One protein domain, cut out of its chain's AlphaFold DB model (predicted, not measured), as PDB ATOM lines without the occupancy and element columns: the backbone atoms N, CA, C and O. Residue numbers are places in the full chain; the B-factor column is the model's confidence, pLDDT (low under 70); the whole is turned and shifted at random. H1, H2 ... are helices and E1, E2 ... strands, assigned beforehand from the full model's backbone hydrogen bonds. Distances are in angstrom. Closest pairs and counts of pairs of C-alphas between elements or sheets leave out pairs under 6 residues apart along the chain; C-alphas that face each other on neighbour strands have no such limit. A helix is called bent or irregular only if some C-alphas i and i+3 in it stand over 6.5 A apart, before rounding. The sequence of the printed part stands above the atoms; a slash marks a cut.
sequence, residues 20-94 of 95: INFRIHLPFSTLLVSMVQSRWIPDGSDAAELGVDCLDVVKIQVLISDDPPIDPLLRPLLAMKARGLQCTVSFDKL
ATOM      1  N   ILE A  20     159.593 124.336 133.689       88.19
ATOM      2  CA  ILE A  20     159.746 123.084 134.432       88.19
ATOM      3  C   ILE A  20     161.072 123.091 135.189       88.19
ATOM      4  O   ILE A  20     162.118 123.455 134.650       88.19
ATOM      5  N   ASN A  21     161.020 122.653 136.445       90.25
ATOM      6  CA  ASN A  21     162.193 122.436 137.278       90.25
ATOM      7  C   ASN A  21     162.270 120.951 137.636       90.25
ATOM      8  O   ASN A  21     161.380 120.427 138.305       90.25
ATOM      9  N   PHE A  22     163.330 120.285 137.199       87.12
ATOM     10  CA  PHE A  22     163.629 118.899 137.515       87.12
ATOM     11  C   PHE A  22     164.688 118.827 138.606       87.12
ATOM     12  O   PHE A  22     165.699 119.523 138.547       87.12
ATOM     13  N   ARG A  23     164.479 117.923 139.561       88.94
ATOM     14  CA  ARG A  23     165.493 117.495 140.522       88.94
ATOM     15  C   ARG A  23     165.629 115.985 140.401       88.94
ATOM     16  O   ARG A  23     164.669 115.270 140.679       88.94
ATOM     17  N   ILE A  24     166.768 115.517 139.904       84.81
ATOM     18  CA  ILE A  24     166.951 114.127 139.458       84.81
ATOM     19  C   ILE A  24     168.223 113.520 140.037       84.81
ATOM     20  O   ILE A  24     169.215 114.215 140.225       84.81
ATOM     21  N   HIS A  25     168.192 112.215 140.292       82.94
ATOM     22  CA  HIS A  25     169.365 111.417 140.651       82.94
ATOM     23  C   HIS A  25     169.891 110.681 139.416       82.94
ATOM     24  O   HIS A  25     169.114 110.358 138.515       82.94
ATOM     25  N   LEU A  26     171.195 110.399 139.378       75.00
ATOM     26  CA  LEU A  26     171.762 109.506 138.369       75.00
ATOM     27  C   LEU A  26     171.535 108.022 138.725       75.00
ATOM     28  O   LEU A  26     171.581 107.672 139.905       75.00
ATOM     29  N   PRO A  27     171.373 107.147 137.713       75.25
ATOM     30  CA  PRO A  27     171.111 107.472 136.305       75.25
ATOM     31  C   PRO A  27     169.643 107.894 136.089       75.25
ATOM     32  O   PRO A  27     168.747 107.401 136.771       75.25
ATOM     33  N   PHE A  28     169.370 108.766 135.110       75.81
ATOM     34  CA  PHE A  28     168.000 109.153 134.739       75.81
ATOM     35  C   PHE A  28     167.659 108.773 133.291       75.81
ATOM     36  O   PHE A  28     168.528 108.512 132.467       75.81
ATOM     37  N   SER A  29     166.361 108.701 132.989       76.44
ATOM     38  CA  SER A  29     165.844 108.192 131.711       76.44
ATOM     39  C   SER A  29     165.902 109.220 130.570       76.44
ATOM     40  O   SER A  29     165.650 110.409 130.780       76.44
ATOM     41  N   THR A  30     166.100 108.736 129.334       76.75
ATOM     42  CA  THR A  30     165.912 109.500 128.080       76.75
ATOM     43  C   THR A  30     164.526 110.140 127.980       76.75
ATOM     44  O   THR A  30     164.370 111.165 127.319       76.75
ATOM     45  N   LEU A  31     163.525 109.574 128.662       81.56
ATOM     46  CA  LEU A  31     162.150 110.073 128.671       81.56
ATOM     47  C   LEU A  31     162.046 111.529 129.143       81.56
ATOM     48  O   LEU A  31     161.145 112.238 128.704       81.56
ATOM     49  N   LEU A  32     162.972 111.993 129.991       83.62
ATOM     50  CA  LEU A  32     163.021 113.392 130.420       83.62
ATOM     51  C   LEU A  32     163.245 114.335 129.230       83.62
ATOM     52  O   LEU A  32     162.577 115.360 129.112       83.62
ATOM     53  N   VAL A  33     164.144 113.964 128.318       83.81
ATOM     54  CA  VAL A  33     164.435 114.745 127.110       83.81
ATOM     55  C   VAL A  33     163.224 114.761 126.190       83.81
ATOM     56  O   VAL A  33     162.803 115.832 125.759       83.81
ATOM     57  N   SER A  34     162.632 113.591 125.939       85.12
ATOM     58  CA  SER A  34     161.449 113.468 125.084       85.12
ATOM     59  C   SER A  34     160.272 114.281 125.626       85.12
ATOM     60  O   SER A  34     159.565 114.933 124.860       85.12
ATOM     61  N   MET A  35     160.090 114.300 126.951       85.69
ATOM     62  CA  MET A  35     159.067 115.114 127.606       85.69
ATOM     63  C   MET A  35     159.281 116.602 127.321       85.69
ATOM     64  O   MET A  35     158.355 117.272 126.866       85.69
ATOM     65  N   VAL A  36     160.495 117.111 127.544       87.25
ATOM     66  CA  VAL A  36     160.829 118.520 127.292       87.25
ATOM     67  C   VAL A  36     160.642 118.872 125.815       87.25
ATOM     68  O   VAL A  36     160.014 119.880 125.505       87.25
ATOM     69  N   GLN A  37     161.112 118.019 124.905       86.62
ATOM     70  CA  GLN A  37     160.975 118.229 123.460       86.62
ATOM     71  C   GLN A  37     159.514 118.280 123.007       86.62
ATOM     72  O   GLN A  37     159.162 119.145 122.217       86.62
ATOM     73  N   SER A  38     158.648 117.415 123.543       84.12
ATOM     74  CA  SER A  38     157.220 117.395 123.183       84.12
ATOM     75  C   SER A  38     156.440 118.646 123.609       84.12
ATOM     76  O   SER A  38     155.326 118.866 123.141       84.12
ATOM     77  N   ARG A  39     156.996 119.442 124.531       81.81
ATOM     78  CA  ARG A  39     156.365 120.645 125.094       81.81
ATOM     79  C   ARG A  39     157.029 121.942 124.646       81.81
ATOM     80  O   ARG A  39     156.526 123.016 124.966       81.81
ATOM     81  N   TRP A  40     158.151 121.856 123.940       86.75
ATOM     82  CA  TRP A  40     158.865 123.015 123.428       86.75
ATOM     83  C   TRP A  40     158.603 123.168 121.934       86.75
ATOM     84  O   TRP A  40     159.082 122.366 121.131       86.75
ATOM     85  N   ILE A  41     157.875 124.220 121.571       82.00
ATOM     86  CA  ILE A  41     157.724 124.650 120.184       82.00
ATOM     87  C   ILE A  41     158.588 125.906 120.028       82.00
ATOM     88  O   ILE A  41     158.368 126.884 120.740       82.00
ATOM     89  N   PRO A  42     159.617 125.876 119.167       75.19
ATOM     90  CA  PRO A  42     160.523 127.007 118.992       75.19
ATOM     91  C   PRO A  42     159.863 128.201 118.296       75.19
ATOM     92  O   PRO A  42     160.379 129.310 118.407       75.19
ATOM     93  N   ASP A  43     158.759 127.978 117.576       78.56
ATOM     94  CA  ASP A  43     157.989 129.034 116.928       78.56
ATOM     95  C   ASP A  43     156.771 129.432 117.774       78.56
ATOM     96  O   ASP A  43     155.904 128.616 118.096       78.56
ATOM     97  N   GLY A  44     156.716 130.711 118.140       69.50
ATOM     98  CA  GLY A  44     155.618 131.275 118.915       69.50
ATOM     99  C   GLY A  44     154.312 131.396 118.126       69.50
ATOM    100  O   GLY A  44     153.251 131.399 118.752       69.50
ATOM    101  N   SER A  45     154.350 131.476 116.786       75.12
ATOM    102  CA  SER A  45     153.114 131.503 115.986       75.12
ATOM    103  C   SER A  45     152.397 130.159 116.018       75.12
ATOM    104  O   SER A  45     151.186 130.121 116.230       75.12
ATOM    105  N   ASP A  46     153.154 129.068 115.915       72.19
ATOM    106  CA  ASP A  46     152.627 127.700 115.957       72.19
ATOM    107  C   ASP A  46     152.033 127.387 117.338       72.19
ATOM    108  O   ASP A  46     150.973 126.771 117.463       72.19
ATOM    109  N   ALA A  47     152.686 127.866 118.402       71.81
ATOM    110  CA  ALA A  47     152.192 127.760 119.772       71.81
ATOM    111  C   ALA A  47     150.831 128.450 119.961       71.81
ATOM    112  O   ALA A  47     149.907 127.881 120.552       71.81
ATOM    113  N   ALA A  48     150.708 129.673 119.434       74.50
ATOM    114  CA  ALA A  48     149.492 130.472 119.522       74.50
ATOM    115  C   ALA A  48     148.336 129.849 118.726       74.50
ATOM    116  O   ALA A  48     147.209 129.825 119.223       74.50
ATOM    117  N   GLU A  49     148.610 129.298 117.538       78.69
ATOM    118  CA  GLU A  49     147.620 128.564 116.737       78.69
ATOM    119  C   GLU A  49     147.087 127.330 117.480       78.69
ATOM    120  O   GLU A  49     145.889 127.050 117.460       78.69
ATOM    121  N   LEU A  50     147.960 126.635 118.212       71.56
ATOM    122  CA  LEU A  50     147.604 125.468 119.021       71.56
ATOM    123  C   LEU A  50     146.962 125.823 120.376       71.56
ATOM    124  O   LEU A  50     146.550 124.920 121.107       71.56
ATOM    125  N   GLY A  51     146.874 127.110 120.730       71.25
ATOM    126  CA  GLY A  51     146.306 127.569 121.999       71.25
ATOM    127  C   GLY A  51     147.089 127.108 123.235       71.25
ATOM    128  O   GLY A  51     146.508 126.971 124.313       71.25
ATOM    129  N   VAL A  52     148.390 126.844 123.086       70.81
ATOM    130  CA  VAL A  52     149.279 126.410 124.172       70.81
ATOM    131  C   VAL A  52     150.378 127.442 124.403       70.81
ATOM    132  O   VAL A  52     150.950 127.988 123.465       70.81
ATOM    133  N   ASP A  53     150.729 127.680 125.662       72.62
ATOM    134  CA  ASP A  53     152.026 128.257 125.971       72.62
ATOM    135  C   ASP A  53     153.093 127.173 125.867       72.62
ATOM    136  O   ASP A  53     152.979 126.084 126.440       72.62
ATOM    137  N   CYS A  54     154.162 127.499 125.155       79.06
ATOM    138  CA  CYS A  54     155.290 126.602 125.015       79.06
ATOM    139  C   CYS A  54     156.219 126.664 126.216       79.06
ATOM    140  O   CYS A  54     156.310 127.660 126.935       79.06
ATOM    141  N   LEU A  55     156.906 125.551 126.439       86.94
ATOM    142  CA  LEU A  55     157.906 125.441 127.482       86.94
ATOM    143  C   LEU A  55     159.114 126.317 127.143       86.94
ATOM    144  O   LEU A  55     159.924 125.945 126.308       86.94
ATOM    145  N   ASP A  56     159.276 127.435 127.839       86.00
ATOM    146  CA  ASP A  56     160.369 128.379 127.591       86.00
ATOM    147  C   ASP A  56     161.605 128.082 128.446       86.00
ATOM    148  O   ASP A  56     162.743 128.302 128.026       86.00
ATOM    149  N   VAL A  57     161.386 127.592 129.669       89.44
ATOM    150  CA  VAL A  57     162.426 127.466 130.695       89.44
ATOM    151  C   VAL A  57     162.474 126.052 131.255       89.44
ATOM    152  O   VAL A  57     161.485 125.525 131.766       89.44
ATOM    153  N   VAL A  58     163.665 125.459 131.244       90.50
ATOM    154  CA  VAL A  58     163.934 124.152 131.844       90.50
ATOM    155  C   VAL A  58     165.136 124.262 132.762       90.50
ATOM    156  O   VAL A  58     166.244 124.570 132.327       90.50
ATOM    157  N   LYS A  59     164.927 123.979 134.045       91.19
ATOM    158  CA  LYS A  59     166.012 123.885 135.027       91.19
ATOM    159  C   LYS A  59     166.158 122.440 135.463       91.19
ATOM    160  O   LYS A  59     165.166 121.805 135.800       91.19
ATOM    161  N   ILE A  60     167.377 121.925 135.450       88.12
ATOM    162  CA  ILE A  60     167.688 120.551 135.838       88.12
ATOM    163  C   ILE A  60     168.761 120.597 136.909       88.12
ATOM    164  O   ILE A  60     169.875 121.043 136.658       88.12
ATOM    165  N   GLN A  61     168.416 120.114 138.090       88.69
ATOM    166  CA  GLN A  61     169.332 119.905 139.197       88.69
ATOM    167  C   GLN A  61     169.634 118.409 139.276       88.69
ATOM    168  O   GLN A  61     168.751 117.606 139.589       88.69
ATOM    169  N   VAL A  62     170.869 118.036 138.952       85.19
ATOM    170  CA  VAL A  62     171.348 116.653 138.994       85.19
ATOM    171  C   VAL A  62     172.057 116.425 140.323       85.19
ATOM    172  O   VAL A  62     173.050 117.079 140.629       85.19
ATOM    173  N   LEU A  63     171.536 115.495 141.110       85.94
ATOM    174  CA  LEU A  63     172.111 115.064 142.376       85.94
ATOM    175  C   LEU A  63     173.094 113.923 142.100       85.94
ATOM    176  O   LEU A  63     172.691 112.867 141.598       85.94
ATOM    177  N   ILE A  64     174.370 114.144 142.408       80.81
ATOM    178  CA  ILE A  64     175.473 113.215 142.125       80.81
ATOM    179  C   ILE A  64     176.238 112.888 143.407       80.81
ATOM    180  O   ILE A  64     176.408 113.750 144.260       80.81
ATOM    181  N   SER A  65     176.695 111.647 143.557       78.50
ATOM    182  CA  SER A  65     177.584 111.272 144.668       78.50
ATOM    183  C   SER A  65     179.058 111.509 144.321       78.50
ATOM    184  O   SER A  65     179.832 111.929 145.174       78.50
ATOM    185  N   ASP A  66     179.419 111.317 143.052       72.25
ATOM    186  CA  ASP A  66     180.782 111.450 142.529       72.25
ATOM    187  C   ASP A  66     180.874 112.585 141.495       72.25
ATOM    188  O   ASP A  66     179.950 113.386 141.358       72.25
ATOM    189  N   ASP A  67     182.000 112.707 140.788       67.94
ATOM    190  CA  ASP A  67     182.205 113.773 139.802       67.94
ATOM    191  C   ASP A  67     181.201 113.705 138.637       67.94
ATOM    192  O   ASP A  67     180.813 112.615 138.214       67.94
ATOM    193  N   PRO A  68     180.766 114.862 138.098       64.19
ATOM    194  CA  PRO A  68     179.670 114.918 137.142       64.19
ATOM    195  C   PRO A  68     180.080 114.316 135.795       64.19
ATOM    196  O   PRO A  68     180.895 114.914 135.081       64.19
ATOM    197  N   PRO A  69     179.469 113.203 135.353       66.06
ATOM    198  CA  PRO A  69     179.466 112.919 133.936       66.06
ATOM    199  C   PRO A  69     178.558 113.963 133.277       66.06
ATOM    200  O   PRO A  69     177.385 114.105 133.636       66.06
ATOM    201  N   ILE A  70     179.071 114.699 132.287       64.44
ATOM    202  CA  ILE A  70     178.173 115.332 131.314       64.44
ATOM    203  C   ILE A  70     177.524 114.179 130.555       64.44
ATOM    204  O   ILE A  70     178.092 113.645 129.600       64.44
ATOM    205  N   ASP A  71     176.358 113.762 131.037       71.31
ATOM    206  CA  ASP A  71     175.621 112.647 130.474       71.31
ATOM    207  C   ASP A  71     175.267 112.976 129.008       71.31
ATOM    208  O   ASP A  71     174.689 114.040 128.741       71.31
ATOM    209  N   PRO A  72     175.607 112.108 128.031       74.94
ATOM    210  CA  PRO A  72     175.143 112.231 126.651       74.94
ATOM    211  C   PRO A  72     173.641 112.520 126.533       74.94
ATOM    212  O   PRO A  72     173.229 113.203 125.593       74.94
ATOM    213  N   LEU A  73     172.843 112.074 127.506       74.75
ATOM    214  CA  LEU A  73     171.409 112.325 127.613       74.75
ATOM    215  C   LEU A  73     171.040 113.809 127.734       74.75
ATOM    216  O   LEU A  73     169.951 114.187 127.321       74.75
ATOM    217  N   LEU A  74     171.916 114.679 128.239       79.44
ATOM    218  CA  LEU A  74     171.632 116.119 128.347       79.44
ATOM    219  C   LEU A  74     171.996 116.902 127.084       79.44
ATOM    220  O   LEU A  74     171.540 118.033 126.911       79.44
ATOM    221  N   ARG A  75     172.782 116.317 126.171       84.38
ATOM    222  CA  ARG A  75     173.209 116.992 124.931       84.38
ATOM    223  C   ARG A  75     172.040 117.517 124.091       84.38
ATOM    224  O   ARG A  75     172.144 118.653 123.631       84.38
ATOM    225  N   PRO A  76     170.923 116.783 123.906       85.38
ATOM    226  CA  PRO A  76     169.791 117.300 123.141       85.38
ATOM    227  C   PRO A  76     169.159 118.539 123.785       85.38
ATOM    228  O   PRO A  76     168.838 119.492 123.083       85.38
ATOM    229  N   LEU A  77     169.044 118.567 125.116       84.44
ATOM    230  CA  LEU A  77     168.504 119.714 125.852       84.44
ATOM    231  C   LEU A  77     169.407 120.945 125.723       84.44
ATOM    232  O   LEU A  77     168.932 122.060 125.510       84.44
ATOM    233  N   LEU A  78     170.724 120.735 125.784       83.88
ATOM    234  CA  LEU A  78     171.702 121.796 125.556       83.88
ATOM    235  C   LEU A  78     171.671 122.305 124.108       83.88
ATOM    236  O   LEU A  78     171.836 123.501 123.887       83.88
ATOM    237  N   ALA A  79     171.402 121.446 123.121       86.50
ATOM    238  CA  ALA A  79     171.243 121.865 121.727       86.50
ATOM    239  C   ALA A  79     169.989 122.734 121.512       86.50
ATOM    240  O   ALA A  79     170.017 123.673 120.716       86.50
ATOM    241  N   MET A  80     168.907 122.485 122.257       86.25
ATOM    242  CA  MET A  80     167.698 123.324 122.226       86.25
ATOM    243  C   MET A  80     167.965 124.740 122.755       86.25
ATOM    244  O   MET A  80     167.320 125.690 122.308       86.25
ATOM    245  N   LYS A  81     168.965 124.919 123.633       85.50
ATOM    246  CA  LYS A  81     169.382 126.245 124.114       85.50
ATOM    247  C   LYS A  81     169.823 127.172 122.988       85.50
ATOM    248  O   LYS A  81     169.472 128.348 122.991       85.50
ATOM    249  N   ALA A  82     170.530 126.640 121.990       81.75
ATOM    250  CA  ALA A  82     170.952 127.410 120.819       81.75
ATOM    251  C   ALA A  82     169.770 127.920 119.973       81.75
ATOM    252  O   ALA A  82     169.941 128.806 119.144       81.75
ATOM    253  N   ARG A  83     168.575 127.362 120.182       82.81
ATOM    254  CA  ARG A  83     167.349 127.669 119.440       82.81
ATOM    255  C   ARG A  83     166.308 128.412 120.286       82.81
ATOM    256  O   ARG A  83     165.162 128.506 119.868       82.81
ATOM    257  N   GLY A  84     166.693 128.919 121.460       84.94
ATOM    258  CA  GLY A  84     165.848 129.788 122.287       84.94
ATOM    259  C   GLY A  84     165.318 129.168 123.580       84.94
ATOM    260  O   GLY A  84     164.811 129.908 124.417       84.94
ATOM    261  N   LEU A  85     165.480 127.857 123.811       88.56
ATOM    262  CA  LEU A  85     165.091 127.253 125.092       88.56
ATOM    263  C   LEU A  85     166.017 127.732 126.221       88.56
ATOM    264  O   LEU A  85     167.232 127.527 126.179       88.56
ATOM    265  N   GLN A  86     165.471 128.280 127.301       91.12
ATOM    266  CA  GLN A  86     166.264 128.604 128.485       91.12
ATOM    267  C   GLN A  86     166.522 127.340 129.310       91.12
ATOM    268  O   GLN A  86     165.831 127.054 130.286       91.12
ATOM    269  N   CYS A  87     167.533 126.566 128.912       89.75
ATOM    270  CA  CYS A  87     167.956 125.364 129.623       89.75
ATOM    271  C   CYS A  87     169.141 125.648 130.561       89.75
ATOM    272  O   CYS A  87     170.185 126.146 130.126       89.75
ATOM    273  N   THR A  88     168.990 125.312 131.844       89.62
ATOM    274  CA  THR A  88     170.062 125.351 132.852       89.62
ATOM    275  C   THR A  88     170.222 123.978 133.487       89.62
ATOM    276  O   THR A  88     169.236 123.394 133.930       89.62
ATOM    277  N   VAL A  89     171.461 123.491 133.568       85.50
ATOM    278  CA  VAL A  89     171.814 122.254 134.273       85.50
ATOM    279  C   VAL A  89     172.786 122.605 135.395       85.50
ATOM    280  O   VAL A  89     173.808 123.240 135.137       85.50
ATOM    281  N   SER A  90     172.472 122.199 136.621       87.62
ATOM    282  CA  SER A  90     173.356 122.289 137.784       87.62
ATOM    283  C   SER A  90     173.603 120.904 138.374       87.62
ATOM    284  O   SER A  90     172.765 120.008 138.252       87.62
ATOM    285  N   PHE A  91     174.758 120.734 139.011       85.62
ATOM    286  CA  PHE A  91     175.175 119.487 139.639       85.62
ATOM    287  C   PHE A  91     175.427 119.737 141.120       85.62
ATOM    288  O   PHE A  91     176.282 120.554 141.460       85.62
ATOM    289  N   ASP A  92     174.718 119.009 141.977       85.81
ATOM    290  CA  ASP A  92     174.865 119.117 143.424       85.81
ATOM    291  C   ASP A  92     175.392 117.799 143.981       85.81
ATOM    292  O   ASP A  92     174.838 116.731 143.699       85.81
ATOM    293  N   LYS A  93     176.446 117.882 144.800       80.19
ATOM    294  CA  LYS A  93     176.977 116.716 145.502       80.19
ATOM    295  C   LYS A  93     176.045 116.320 146.646       80.19
ATOM    296  O   LYS A  93     175.666 117.159 147.465       80.19
ATOM    297  N   LEU A  94     175.676 115.043 146.690       74.81
ATOM    298  CA  LEU A  94     175.047 114.430 147.854       74.81
ATOM    299  C   LEU A  94     176.138 114.282 148.923       74.81
ATOM    300  O   LEU A  94     177.146 113.627 148.673       74.81
TER     301      LEU A  94
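This is residues 20 to 94 of the 95 residues of an uncharacterized protein of Dendrothele bispora (strain CBS 962.96) (UniProt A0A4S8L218). What does the domain look like? A small parallel sheet of three strands has H3 packed over one face, along E3, and H1 side by side with H3, while the short helix H2 lies off beyond one end of the sheet and lengthens the outline. What is it made of? The 75 printed residues include three named helices and three named strands, in the order E1 H1 H2 E2 H3 E3; the class is mixed, helices and strands, and the sheet runs E1 E2 E3, parallel throughout. How large and dense is it? It spans 45 by 19 by 17 A and is only just compact, close to loose, with a radius of gyration of the C-alphas of 13.5 A.

Where are the strands? E1 holds residues 20 to 25, 16.3 A long, from C-alpha 20 at (159.746, 123.084, 134.432). E2 holds residues 57 to 64, 22.4 A, and E3 residues 86 to 93, 23.4 A, ending with C-alpha 93 at (176.977, 116.716, 145.502). Where are the helices? H3 holds residues 72 to 81, 15.4 A long, and H1 residues 31 to 39, 12.6 A. H2 holds residues 44 to 49, with C-alpha 49 at (147.620, 128.564, 116.737).

How do the strands pair? E1 and E2 are parallel at 13 degrees, with N 22 and O 59 within hydrogen-bond range at 2.8 A. E2 and E3 are parallel at 16 degrees, with N 60 and O 88 within hydrogen-bond range at 2.8 A. How do the helices stand to the sheet? H3 is on the sheet at a height over the sheet of 9.1 A, over E3 and along the strands at 7 degrees on the local plane, in two layers, a helix on one face of a sheet; its closest C-alphas to E3 are those of Lys 81 and Cys 87, 5.8 A apart. H1 only grazes the sheet, with residues 32 to 36, and H2 is not on it. How do the helices meet? H1 and H3 touch, the closest C-alphas being those of Val 33 and Leu 77 at 6.5 A, and run the same way at a shallow tilt of 17 degrees. H2 is apart from H1 and H3. What do the helix backbones show? Every O i to N i+4 pair is within hydrogen-bond range in H1 and H2, and 4 of 6 in H3, which is only just irregular: C-alphas 73 and 76 are 6.9 A apart.

How do the links run? E1, H1 H2, E2 and E2, H3, E3 are strand-helix-strand units, parallel neighbour strands joined through helices, each with a right-handed crossover. The printed part has no cut and no long link. What are the extremes? The two C-alphas farthest apart are those of Glu 49 and Asp 66, 45.4 A. Where is confidence low? The mean pLDDT of the printed part is 81.1, and residue 44 and residues 67 to 70 are under 70.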